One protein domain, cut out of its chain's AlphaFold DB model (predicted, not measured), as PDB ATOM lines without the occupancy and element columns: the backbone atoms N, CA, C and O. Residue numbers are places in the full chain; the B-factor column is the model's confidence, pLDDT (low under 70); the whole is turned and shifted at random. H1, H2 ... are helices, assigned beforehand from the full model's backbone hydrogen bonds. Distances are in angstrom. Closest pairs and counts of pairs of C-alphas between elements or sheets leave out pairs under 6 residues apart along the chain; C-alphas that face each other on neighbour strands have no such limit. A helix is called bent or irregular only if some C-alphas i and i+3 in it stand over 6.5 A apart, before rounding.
ATOM      1  N   SER A 104     267.979 238.698 281.443       72.62
ATOM      2  CA  SER A 104     268.419 240.013 281.911       72.62
ATOM      3  C   SER A 104     267.289 240.844 282.517       72.62
ATOM      4  O   SER A 104     267.579 241.717 283.332       72.62
ATOM      5  N   SER A 105     266.025 240.564 282.178       76.81
ATOM      6  CA  SER A 105     264.861 241.251 282.752       76.81
ATOM      7  C   SER A 105     264.359 240.614 284.054       76.81
ATOM      8  O   SER A 105     263.815 241.324 284.896       76.81
ATOM      9  N   VAL A 106     264.560 239.302 284.248       79.31
ATOM     10  CA  VAL A 106     263.986 238.556 285.389       79.31
ATOM     11  C   VAL A 106     265.026 238.194 286.457       79.31
ATOM     12  O   VAL A 106     264.705 238.123 287.645       79.31
ATOM     13  N   ILE A 107     266.290 237.982 286.078       86.50
ATOM     14  CA  ILE A 107     267.344 237.560 287.010       86.50
ATOM     15  C   ILE A 107     268.141 238.783 287.470       86.50
ATOM     16  O   ILE A 107     269.050 239.250 286.778       86.50
ATOM     17  N   SER A 108     267.796 239.290 288.655       88.00
ATOM     18  CA  SER A 108     268.499 240.393 289.317       88.00
ATOM     19  C   SER A 108     269.612 239.907 290.256       88.00
ATOM     20  O   SER A 108     269.709 238.725 290.602       88.00
ATOM     21  N   GLU A 109     270.448 240.839 290.714       85.94
ATOM     22  CA  GLU A 109     271.439 240.593 291.770       85.94
ATOM     23  C   GLU A 109     270.774 240.057 293.047       85.94
ATOM     24  O   GLU A 109     271.216 239.055 293.605       85.94
ATOM     25  N   GLU A 110     269.651 240.649 293.458       91.19
ATOM     26  CA  GLU A 110     268.890 240.214 294.632       91.19
ATOM     27  C   GLU A 110     268.337 238.789 294.475       91.19
ATOM     28  O   GLU A 110     268.399 237.982 295.407       91.19
ATOM     29  N   VAL A 111     267.817 238.449 293.290       92.56
ATOM     30  CA  VAL A 111     267.370 237.081 292.980       92.56
ATOM     31  C   VAL A 111     268.547 236.108 293.046       92.56
ATOM     32  O   VAL A 111     268.405 235.018 293.596       92.56
ATOM     33  N   THR A 112     269.723 236.518 292.569       91.31
ATOM     34  CA  THR A 112     270.946 235.704 292.610       91.31
ATOM     35  C   THR A 112     271.441 235.496 294.048       91.31
ATOM     36  O   THR A 112     271.795 234.378 294.417       91.31
ATOM     37  N   VAL A 113     271.374 236.515 294.912       90.75
ATOM     38  CA  VAL A 113     271.658 236.382 296.354       90.75
ATOM     39  C   VAL A 113     270.712 235.375 297.012       90.75
ATOM     40  O   VAL A 113     271.157 234.481 297.737       90.75
ATOM     41  N   ARG A 114     269.400 235.499 296.763       93.75
ATOM     42  CA  ARG A 114     268.393 234.573 297.308       93.75
ATOM     43  C   ARG A 114     268.612 233.147 296.807       93.75
ATOM     44  O   ARG A 114     268.513 232.211 297.596       93.75
ATOM     45  N   PHE A 115     268.992 232.995 295.541       94.69
ATOM     46  CA  PHE A 115     269.338 231.712 294.945       94.69
ATOM     47  C   PHE A 115     270.539 231.057 295.636       94.69
ATOM     48  O   PHE A 115     270.450 229.898 296.030       94.69
ATOM     49  N   LEU A 116     271.637 231.792 295.852       92.31
ATOM     50  CA  LEU A 116     272.835 231.260 296.518       92.31
ATOM     51  C   LEU A 116     272.543 230.810 297.958       92.31
ATOM     52  O   LEU A 116     273.032 229.768 298.391       92.31
ATOM     53  N   ARG A 117     271.689 231.547 298.683       93.62
ATOM     54  CA  ARG A 117     271.222 231.146 300.021       93.62
ATOM     55  C   ARG A 117     270.361 229.886 299.981       93.62
ATOM     56  O   ARG A 117     270.555 229.000 300.808       93.62
ATOM     57  N   ALA A 118     269.441 229.788 299.020       93.56
ATOM     58  CA  ALA A 118     268.619 228.594 298.836       93.56
ATOM     59  C   ALA A 118     269.477 227.371 298.470       93.56
ATOM     60  O   ALA A 118     269.250 226.281 298.989       93.56
ATOM     61  N   LEU A 119     270.500 227.561 297.630       91.25
ATOM     62  CA  LEU A 119     271.447 226.513 297.254       91.25
ATOM     63  C   LEU A 119     272.258 226.032 298.462       91.25
ATOM     64  O   LEU A 119     272.394 224.826 298.653       91.25
ATOM     65  N   LYS A 120     272.727 226.956 299.310       90.75
ATOM     66  CA  LYS A 120     273.400 226.634 300.575       90.75
ATOM     67  C   LYS A 120     272.496 225.828 301.511       90.75
ATOM     68  O   LYS A 120     272.890 224.753 301.948       90.75
ATOM     69  N   ALA A 121     271.276 226.303 301.760       91.31
ATOM     70  CA  ALA A 121     270.325 225.608 302.629       91.31
ATOM     71  C   ALA A 121     270.014 224.192 302.115       91.31
ATOM     72  O   ALA A 121     269.935 223.242 302.892       91.31
ATOM     73  N   ALA A 122     269.892 224.027 300.794       89.75
ATOM     74  CA  ALA A 122     269.694 222.718 300.189       89.75
ATOM     75  C   ALA A 122     270.928 221.809 300.325       89.75
ATOM     76  O   ALA A 122     270.769 220.607 300.516       89.75
ATOM     77  N   GLN A 123     272.149 222.348 300.257       88.06
ATOM     78  CA  GLN A 123     273.362 221.569 300.526       88.06
ATOM     79  C   GLN A 123     273.419 221.103 301.980       88.06
ATOM     80  O   GLN A 123     273.664 219.925 302.218       88.06
ATOM     81  N   GLU A 124     273.150 221.994 302.933       87.81
ATOM     82  CA  GLU A 124     273.154 221.682 304.368       87.81
ATOM     83  C   GLU A 124     272.095 220.635 304.730       87.81
ATOM     84  O   GLU A 124     272.388 219.696 305.467       87.81
ATOM     85  N   ALA A 125     270.893 220.730 304.153       90.06
ATOM     86  CA  ALA A 125     269.813 219.771 304.389       90.06
ATOM     87  C   ALA A 125     270.103 218.358 303.846       90.06
ATOM     88  O   ALA A 125     269.536 217.388 304.343       90.06
ATOM     89  N   ASN A 126     270.964 218.235 302.830       86.56
ATOM     90  CA  ASN A 126     271.298 216.960 302.184       86.56
ATOM     91  C   ASN A 126     272.698 216.436 302.557       86.56
ATOM     92  O   ASN A 126     273.122 215.395 302.052       86.56
ATOM     93  N   ALA A 127     273.433 217.147 303.414       85.94
ATOM     94  CA  ALA A 127     274.783 216.779 303.810       85.94
ATOM     95  C   ALA A 127     274.766 215.630 304.836       85.94
ATOM     96  O   ALA A 127     274.075 215.728 305.853       85.94
ATOM     97  N   SER A 135     281.269 226.205 301.919       79.81
ATOM     98  CA  SER A 135     280.768 227.530 302.290       79.81
ATOM     99  C   SER A 135     280.517 228.385 301.045       79.81
ATOM    100  O   SER A 135     281.448 228.809 300.363       79.81
ATOM    101  N   ILE A 136     279.237 228.642 300.765       80.62
ATOM    102  CA  ILE A 136     278.785 229.570 299.716       80.62
ATOM    103  C   ILE A 136     278.787 231.029 300.224       80.62
ATOM    104  O   ILE A 136     278.692 231.965 299.436       80.62
ATOM    105  N   ASP A 137     278.953 231.268 301.528       80.12
ATOM    106  CA  ASP A 137     278.863 232.613 302.119       80.12
ATOM    107  C   ASP A 137     279.813 233.658 301.504       80.12
ATOM    108  O   ASP A 137     279.354 234.778 301.268       80.12
ATOM    109  N   PRO A 138     281.076 233.332 301.148       79.12
ATOM    110  CA  PRO A 138     281.976 234.290 300.498       79.12
ATOM    111  C   PRO A 138     281.489 234.773 299.124       79.12
ATOM    112  O   PRO A 138     281.931 235.809 298.637       79.12
ATOM    113  N   PHE A 139     280.574 234.030 298.499       76.75
ATOM    114  CA  PHE A 139     280.075 234.270 297.146       76.75
ATOM    115  C   PHE A 139     278.799 235.115 297.122       76.75
ATOM    116  O   PHE A 139     278.467 235.700 296.094       76.75
ATOM    117  N   ILE A 140     278.095 235.226 298.254       77.38
ATOM    118  CA  ILE A 140     276.870 236.027 298.366       77.38
ATOM    119  C   ILE A 140     277.128 237.519 298.071       77.38
ATOM    120  O   ILE A 140     276.363 238.089 297.293       77.38
ATOM    121  N   PRO A 141     278.197 238.160 298.595       72.06
ATOM    122  CA  PRO A 141     278.536 239.539 298.232       72.06
ATOM    123  C   PRO A 141     278.933 239.722 296.758       72.06
ATOM    124  O   PRO A 141     278.944 240.847 296.272       72.06
ATOM    125  N   LEU A 142     279.249 238.633 296.045       72.31
ATOM    126  CA  LEU A 142     279.671 238.623 294.639       72.31
ATOM    127  C   LEU A 142     278.540 238.206 293.686       72.31
ATOM    128  O   LEU A 142     278.786 237.905 292.520       72.31
ATOM    129  N   ALA A 143     277.288 238.161 294.151       77.44
ATOM    130  CA  ALA A 143     276.157 237.634 293.385       77.44
ATOM    131  C   ALA A 143     275.996 238.279 291.996       77.44
ATOM    132  O   ALA A 143     275.678 237.590 291.026       77.44
ATOM    133  N   ARG A 144     276.271 239.583 291.876       71.75
ATOM    134  CA  ARG A 144     276.264 240.291 290.589       71.75
ATOM    135  C   ARG A 144     277.286 239.730 289.601       71.75
ATOM    136  O   ARG A 144     276.968 239.536 288.429       71.75
ATOM    137  N   ASP A 145     278.492 239.448 290.070       64.19
ATOM    138  CA  ASP A 145     279.570 238.917 289.240       64.19
ATOM    139  C   ASP A 145     279.337 237.451 288.892       64.19
ATOM    140  O   ASP A 145     279.625 237.017 287.778       64.19
ATOM    141  N   LEU A 146     278.746 236.691 289.813       75.06
ATOM    142  CA  LEU A 146     278.396 235.293 289.586       75.06
ATOM    143  C   LEU A 146     277.287 235.128 288.554       75.06
ATOM    144  O   LEU A 146     277.339 234.206 287.745       75.06
ATOM    145  N   LEU A 147     276.329 236.051 288.504       75.88
ATOM    146  CA  LEU A 147     275.346 236.091 287.425       75.88
ATOM    147  C   LEU A 147     276.022 236.254 286.053       75.88
ATOM    148  O   LEU A 147     275.690 235.547 285.097       75.88
ATOM    149  N   ASN A 148     277.007 237.150 285.959       67.50
ATOM    150  CA  ASN A 148     277.784 237.343 284.735       67.50
ATOM    151  C   ASN A 148     278.649 236.115 284.414       67.50
ATOM    152  O   ASN A 148     278.764 235.726 283.245       67.50
ATOM    153  N   TYR A 149     279.198 235.455 285.434       71.62
ATOM    154  CA  TYR A 149     279.924 234.197 285.290       71.62
ATOM    155  C   TYR A 149     279.026 233.104 284.710       71.62
ATOM    156  O   TYR A 149     279.368 232.515 283.688       71.62
ATOM    157  N   PHE A 150     277.839 232.884 285.278       77.88
ATOM    158  CA  PHE A 150     276.909 231.853 284.811       77.88
ATOM    159  C   PHE A 150     276.483 232.062 283.357       77.88
ATOM    160  O   PHE A 150     276.408 231.096 282.595       77.88
ATOM    161  N   ARG A 151     276.256 233.321 282.958       71.75
ATOM    162  CA  ARG A 151     275.911 233.691 281.578       71.75
ATOM    163  C   ARG A 151     277.070 233.468 280.606       71.75
ATOM    164  O   ARG A 151     276.865 232.898 279.542       71.75
ATOM    165  N   SER A 152     278.275 233.903 280.968       63.00
ATOM    166  CA  SER A 152     279.460 233.829 280.096       63.00
ATOM    167  C   SER A 152     280.048 232.422 279.981       63.00
ATOM    168  O   SER A 152     280.543 232.050 278.920       63.00
ATOM    169  N   ALA A 153     279.964 231.624 281.045       67.38
ATOM    170  CA  ALA A 153     280.418 230.240 281.061       67.38
ATOM    171  C   ALA A 153     279.387 229.258 280.476       67.38
ATOM    172  O   ALA A 153     279.671 228.065 280.420       67.38
ATOM    173  N   PHE A 154     278.202 229.737 280.061       67.31
ATOM    174  CA  PHE A 154     277.076 228.906 279.616       67.31
ATOM    175  C   PHE A 154     276.800 227.738 280.570       67.31
ATOM    176  O   PHE A 154     276.690 226.589 280.145       67.31
ATOM    177  N   SER A 155     276.712 228.042 281.867       81.56
ATOM    178  CA  SER A 155     276.470 227.035 282.900       81.56
ATOM    179  C   SER A 155     275.252 226.173 282.539       81.56
ATOM    180  O   SER A 155     274.150 226.677 282.313       81.56
ATOM    181  N   ALA A 156     275.467 224.862 282.462       81.75
ATOM    182  CA  ALA A 156     274.477 223.873 282.069       81.75
ATOM    183  C   ALA A 156     273.556 223.469 283.230       81.75
ATOM    184  O   ALA A 156     272.497 222.898 282.981       81.75
ATOM    185  N   ALA A 157     273.929 223.763 284.483       86.75
ATOM    186  CA  ALA A 157     273.108 223.484 285.660       86.75
ATOM    187  C   ALA A 157     272.733 224.741 286.459       86.75
ATOM    188  O   ALA A 157     271.549 224.978 286.706       86.75
ATOM    189  N   LEU A 158     273.703 225.571 286.853       87.81
ATOM    190  CA  LEU A 158     273.444 226.728 287.724       87.81
ATOM    191  C   LEU A 158     272.590 227.809 287.047       87.81
ATOM    192  O   LEU A 158     271.687 228.341 287.689       87.81
ATOM    193  N   LEU A 159     272.804 228.103 285.759       86.94
ATOM    194  CA  LEU A 159     271.995 229.103 285.050       86.94
ATOM    195  C   LEU A 159     270.531 228.647 284.838       86.94
ATOM    196  O   LEU A 159     269.630 229.428 285.149       86.94
ATOM    197  N   PRO A 160     270.237 227.407 284.391       88.31
ATOM    198  CA  PRO A 160     268.867 226.884 284.369       88.31
ATOM    199  C   PRO A 160     268.179 226.866 285.738       88.31
ATOM    200  O   PRO A 160     267.016 227.255 285.837       88.31
ATOM    201  N   LEU A 161     268.885 226.471 286.803       90.25
ATOM    202  CA  LEU A 161     268.326 226.505 288.157       90.25
ATOM    203  C   LEU A 161     268.013 227.930 288.612       90.25
ATOM    204  O   LEU A 161     266.957 228.160 289.199       90.25
ATOM    205  N   LEU A 162     268.890 228.892 288.312       92.50
ATOM    206  CA  LEU A 162     268.671 230.300 288.625       92.50
ATOM    207  C   LEU A 162     267.464 230.871 287.861       92.50
ATOM    208  O   LEU A 162     266.691 231.627 288.445       92.50
ATOM    209  N   ARG A 163     267.244 230.464 286.603       90.75
ATOM    210  CA  ARG A 163     266.040 230.822 285.827       90.75
ATOM    211  C   ARG A 163     264.761 230.303 286.477       90.75
ATOM    212  O   ARG A 163     263.824 231.071 286.668       90.75
ATOM    213  N   LEU A 164     264.725 229.019 286.837       89.88
ATOM    214  CA  LEU A 164     263.559 228.412 287.488       89.88
ATOM    215  C   LEU A 164     263.292 229.044 288.859       89.88
ATOM    216  O   LEU A 164     262.150 229.350 289.196       89.88
ATOM    217  N   PHE A 165     264.356 229.313 289.615       93.38
ATOM    218  CA  PHE A 165     264.263 230.015 290.884       93.38
ATOM    219  C   PHE A 165     263.696 231.429 290.699       93.38
ATOM    220  O   PHE A 165     262.762 231.805 291.407       93.38
ATOM    221  N   ALA A 166     264.180 232.189 289.714       92.12
ATOM    222  CA  ALA A 166     263.665 233.520 289.394       92.12
ATOM    223  C   ALA A 166     262.184 233.487 288.971       92.12
ATOM    224  O   ALA A 166     261.386 234.268 289.488       92.12
ATOM    225  N   ALA A 167     261.798 232.534 288.116       88.69
ATOM    226  CA  ALA A 167     260.419 232.344 287.661       88.69
ATOM    227  C   ALA A 167     259.444 232.002 288.806       88.69
ATOM    228  O   ALA A 167     258.274 232.362 288.746       88.69
ATOM    229  N   SER A 168     259.930 231.379 289.885       92.25
ATOM    230  CA  SER A 168     259.148 231.131 291.109       92.25
ATOM    231  C   SER A 168     258.997 232.361 292.028       92.25
ATOM    232  O   SER A 168     258.581 232.235 293.180       92.25
ATOM    233  N   GLY A 169     259.421 233.552 291.585       92.12
ATOM    234  CA  GLY A 169     259.513 234.743 292.438       92.12
ATOM    235  C   GLY A 169     260.671 234.689 293.446       92.12
ATOM    236  O   GLY A 169     260.696 235.448 294.419       92.12
ATOM    237  N   GLY A 170     261.640 233.792 293.233       92.25
ATOM    238  CA  GLY A 170     262.773 233.560 294.127       92.25
ATOM    239  C   GLY A 170     262.404 232.794 295.398       92.25
ATOM    240  O   GLY A 170     262.914 233.131 296.468       92.25
ATOM    241  N   THR A 171     261.490 231.823 295.297       92.81
ATOM    242  CA  THR A 171     260.975 231.057 296.448       92.81
ATOM    243  C   THR A 171     261.246 229.555 296.363       92.81
ATOM    244  O   THR A 171     261.407 228.916 297.401       92.81
ATOM    245  N   GLN A 172     261.354 228.985 295.159       94.12
ATOM    246  CA  GLN A 172     261.454 227.541 294.957       94.12
ATOM    247  C   GLN A 172     262.717 227.156 294.180       94.12
ATOM    248  O   GLN A 172     262.894 227.520 293.019       94.12
ATOM    249  N   LEU A 173     263.587 226.362 294.812       94.62
ATOM    250  CA  LEU A 173     264.759 225.764 294.172       94.62
ATOM    251  C   LEU A 173     264.435 224.334 293.715       94.62
ATOM    252  O   LEU A 173     264.269 223.436 294.537       94.62
ATOM    253  N   VAL A 174     264.352 224.112 292.402       93.50
ATOM    254  CA  VAL A 174     263.974 222.815 291.812       93.50
ATOM    255  C   VAL A 174     265.224 222.047 291.374       93.50
ATOM    256  O   VAL A 174     265.543 221.984 290.191       93.50
ATOM    257  N   LEU A 175     265.960 221.466 292.327       90.94
ATOM    258  CA  LEU A 175     267.226 220.764 292.045       90.94
ATOM    259  C   LEU A 175     267.086 219.584 291.069       90.94
ATOM    260  O   LEU A 175     268.040 219.251 290.374       90.94
ATOM    261  N   THR A 176     265.898 218.983 290.977       92.06
ATOM    262  CA  THR A 176     265.592 217.878 290.055       92.06
ATOM    263  C   THR A 176     265.541 218.298 288.586       92.06
ATOM    264  O   THR A 176     265.517 217.436 287.713       92.06
ATOM    265  N   ALA A 177     265.534 219.601 288.292       88.50
ATOM    266  CA  ALA A 177     265.522 220.112 286.926       88.50
ATOM    267  C   ALA A 177     266.871 219.965 286.201       88.50
ATOM    268  O   ALA A 177     266.952 220.216 285.000       88.50
ATOM    269  N   VAL A 178     267.935 219.586 286.914       90.81
ATOM    270  CA  VAL A 178     269.279 219.409 286.359       90.81
ATOM    271  C   VAL A 178     269.895 218.105 286.852       90.81
ATOM    272  O   VAL A 178     269.531 217.580 287.902       90.81
ATOM    273  N   SER A 179     270.858 217.574 286.097       90.38
ATOM    274  CA  SER A 179     271.610 216.393 286.525       90.38
ATOM    275  C   SER A 179     272.404 216.700 287.808       90.38
ATOM    276  O   SER A 179     273.165 217.677 287.818       90.38
ATOM    277  N   PRO A 180     272.293 215.866 288.864       80.81
ATOM    278  CA  PRO A 180     273.059 216.036 290.099       80.81
ATOM    279  C   PRO A 180     274.575 216.087 289.869       80.81
ATOM    280  O   PRO A 180     275.257 216.898 290.490       80.81
ATOM    281  N   ASP A 181     275.094 215.294 288.928       82.56
ATOM    282  CA  ASP A 181     276.528 215.240 288.609       82.56
ATOM    283  C   ASP A 181     277.012 216.527 287.929       82.56
ATOM    284  O   ASP A 181     278.088 217.049 288.238       82.56
ATOM    285  N   VAL A 182     276.203 217.075 287.014       80.31
ATOM    286  CA  VAL A 182     276.498 218.350 286.341       80.31
ATOM    287  C   VAL A 182     276.466 219.490 287.354       80.31
ATOM    288  O   VAL A 182     277.391 220.301 287.386       80.31
ATOM    289  N   LEU A 183     275.447 219.513 288.219       84.38
ATOM    290  CA  LEU A 183     275.330 220.499 289.287       84.38
ATOM    291  C   LEU A 183     276.527 220.432 290.237       84.38
ATOM    292  O   LEU A 183     277.146 221.455 290.515       84.38
ATOM    293  N   GLN A 184     276.899 219.237 290.698       81.31
ATOM    294  CA  GLN A 184     278.022 219.068 291.613       81.31
ATOM    295  C   GLN A 184     279.345 219.517 290.979       81.31
ATOM    296  O   GLN A 184     280.156 220.168 291.642       81.31
ATOM    297  N   ARG A 185     279.567 219.217 289.693       82.19
ATOM    298  CA  ARG A 185     280.748 219.681 288.954       82.19
ATOM    299  C   ARG A 185     280.795 221.204 288.839       82.19
ATOM    300  O   ARG A 185     281.842 221.787 289.099       82.19
ATOM    301  N   GLU A 186     279.693 221.854 288.478       83.31
ATOM    302  CA  GLU A 186     279.655 223.315 288.325       83.31
ATOM    303  C   GLU A 186     279.762 224.052 289.655       83.31
ATOM    304  O   GLU A 186     280.458 225.057 289.741       83.31
ATOM    305  N   VAL A 187     279.155 223.516 290.714       80.00
ATOM    306  CA  VAL A 187     279.342 223.997 292.084       80.00
ATOM    307  C   VAL A 187     280.819 223.891 292.479       80.00
ATOM    308  O   VAL A 187     281.379 224.850 292.992       80.00
ATOM    309  N   ARG A 188     281.510 222.786 292.170       78.44
ATOM    310  CA  ARG A 188     282.961 222.684 292.418       78.44
ATOM    311  C   ARG A 188     283.777 223.687 291.600       78.44
ATOM    312  O   ARG A 188     284.739 224.227 292.130       78.44
ATOM    313  N   LEU A 189     283.406 223.959 290.347       72.31
ATOM    314  CA  LEU A 189     284.067 224.976 289.515       72.31
ATOM    315  C   LEU A 189     283.842 226.396 290.049       72.31
ATOM    316  O   LEU A 189     284.786 227.178 290.105       72.31
ATOM    317  N   LEU A 190     282.625 226.698 290.505       71.06
ATOM    318  CA  LEU A 190     282.272 227.943 291.191       71.06
ATOM    319  C   LEU A 190     283.049 228.123 292.502       71.06
ATOM    320  O   LEU A 190     283.246 229.233 292.966       71.06
ATOM    321  N   LEU A 191     283.465 227.037 293.136       70.81
ATOM    322  CA  LEU A 191     284.118 227.084 294.445       70.81
ATOM    323  C   LEU A 191     285.639 226.906 294.314       70.81
ATOM    324  O   LEU A 191     286.383 227.069 295.280       70.81
ATOM    325  N   ASN A 192     286.113 226.636 293.095       74.81
ATOM    326  CA  ASN A 192     287.517 226.633 292.739       74.81
ATOM    327  C   ASN A 192     287.982 228.080 292.517       74.81
ATOM    328  O   ASN A 192     287.736 228.689 291.472       74.81
ATOM    329  N   THR A 193     288.707 228.615 293.495       52.69
ATOM    330  CA  THR A 193     289.262 229.975 293.476       52.69
ATOM    331  C   THR A 193     290.166 230.239 292.271       52.69
ATOM    332  O   THR A 193     290.198 231.365 291.785       52.69
ATOM    333  N   SER A 194     290.823 229.220 291.703       52.50
ATOM    334  CA  SER A 194     291.592 229.351 290.457       52.50
ATOM    335  C   SER A 194     290.686 229.560 289.233       52.50
ATOM    336  O   SER A 194     290.991 230.372 288.357       52.50
ATOM    337  N   SER A 195     289.517 228.910 289.196       55.72
ATOM    338  CA  SER A 195     288.526 229.092 288.123       55.72
ATOM    339  C   SER A 195     287.844 230.461 288.192       55.72
ATOM    340  O   SER A 195     287.671 231.097 287.148       55.72
ATOM    341  N   LEU A 196     287.531 230.954 289.401       52.88
ATOM    342  CA  LEU A 196     287.042 232.326 289.587       52.88
ATOM    343  C   LEU A 196     288.105 233.371 289.283       52.88
ATOM    344  O   LEU A 196     287.808 234.317 288.565       52.88
ATOM    345  N   ASN A 197     289.339 233.203 289.760       49.16
ATOM    346  CA  ASN A 197     290.422 234.133 289.442       49.16
ATOM    347  C   ASN A 197     290.674 234.169 287.937       49.16
ATOM    348  O   ASN A 197     290.776 235.244 287.361       49.16
ATOM    349  N   SER A 198     290.656 233.020 287.261       54.88
ATOM    350  CA  SER A 198     290.751 232.962 285.802       54.88
ATOM    351  C   SER A 198     289.581 233.676 285.115       54.88
ATOM    352  O   SER A 198     289.772 234.322 284.090       54.88
ATOM    353  N   TYR A 199     288.364 233.590 285.662       54.06
ATOM    354  CA  TYR A 199     287.214 234.338 285.157       54.06
ATOM    355  C   TYR A 199     287.341 235.847 285.394       54.06
ATOM    356  O   TYR A 199     287.174 236.613 284.449       54.06
ATOM    357  N   TYR A 200     287.695 236.293 286.595       47.44
ATOM    358  CA  TYR A 200     287.887 237.711 286.896       47.44
ATOM    359  C   TYR A 200     289.057 238.313 286.114       47.44
ATOM    360  O   TYR A 200     288.926 239.409 285.584       47.44
ATOM    361  N   MET A 201     290.135 237.560 285.893       50.78
ATOM    362  CA  MET A 201     291.227 237.944 284.989       50.78
ATOM    363  C   MET A 201     290.772 238.037 283.521       50.78
ATOM    364  O   MET A 201     291.307 238.837 282.755       50.78
ATOM    365  N   ARG A 202     289.757 237.258 283.121       49.88
ATOM    366  CA  ARG A 202     289.090 237.336 281.806       49.88
ATOM    367  C   ARG A 202     287.990 238.400 281.714       49.88
ATOM    368  O   ARG A 202     287.607 238.740 280.603       49.88
ATOM    369  N   THR A 203     287.498 238.930 282.834       39.22
ATOM    370  CA  THR A 203     286.348 239.861 282.881       39.22
ATOM    371  C   THR A 203     286.766 241.285 283.252       39.22
ATOM    372  O   THR A 203     286.196 242.240 282.739       39.22
TER     373      THR A 203
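AT A GLANCE: This is residues 104 to 127 and 135 to 203 of the 526 residues of the protein "Peptidase_M43 domain-containing protein" of Scenedesmus sp. NREL 46B-D3 (UniProt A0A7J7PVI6). The kinked helix H2 packs on the first half of the long helix H1, H3 crosses H1 steeply, and H5 lies at the far side of H2 from H1, close to H2 but not clearly touching it. H4 follows H3 across a long link, and H5 turns a corner from it. The printed part has 93 residues with five named helices, H1 to H5 in order, and no named strand: an all-helix domain. It is compact, with a radius of gyration of the C-alphas of 12.3 A and a rounded outline of 33 by 32 by 22 A.

HOW THE PARTS SIT: H1, residues 109 to 126, touches H2, residues 137 to 152, with residues 109 to 117 alone. Their closest C-alphas, of Glu 109 and Arg 144, are 5.0 A apart; the steep tilt is 66 degrees, opposite ways. H2 is irregular: C-alphas 141 and 144 are 8.0 A apart, and it has a kink of 82 degrees near residue 144. H3, residues 158 to 167, touches H1 at the C-alphas of Val 111 and Ala 166, 6.3 A apart. H3 and H4, residues 180 to 191, only just touch, with 3 pairs of C-alphas within 8 A, the closest being Leu 158 and Leu 183, 6.7 A apart. H5, residues 193 to 203, and H2 are close but not clearly touching: the C-alphas of Tyr 149 and Tyr 199 are 7.3 A apart. Every O i to N i+4 pair is within hydrogen-bond range in H1, H3, H4 and H5; in H2, 8 of 12 are.

IN THESE COORDINATES: H1 begins at C-alpha 109 (271.439, 240.593, 291.770) and is 25.8 A long. H2 spans 22.1 A. H5 ends at C-alpha 203 (286.348, 239.861, 282.881).

THE WHOLE: Residues 128 to 134 are not printed, and the gap across the cut is 12.4 A between C-alphas 127 and 135. The long link is residues 168 to 179. Low confidence, under 70, falls on residues 145, 148, 152 to 154 and 193 to 203.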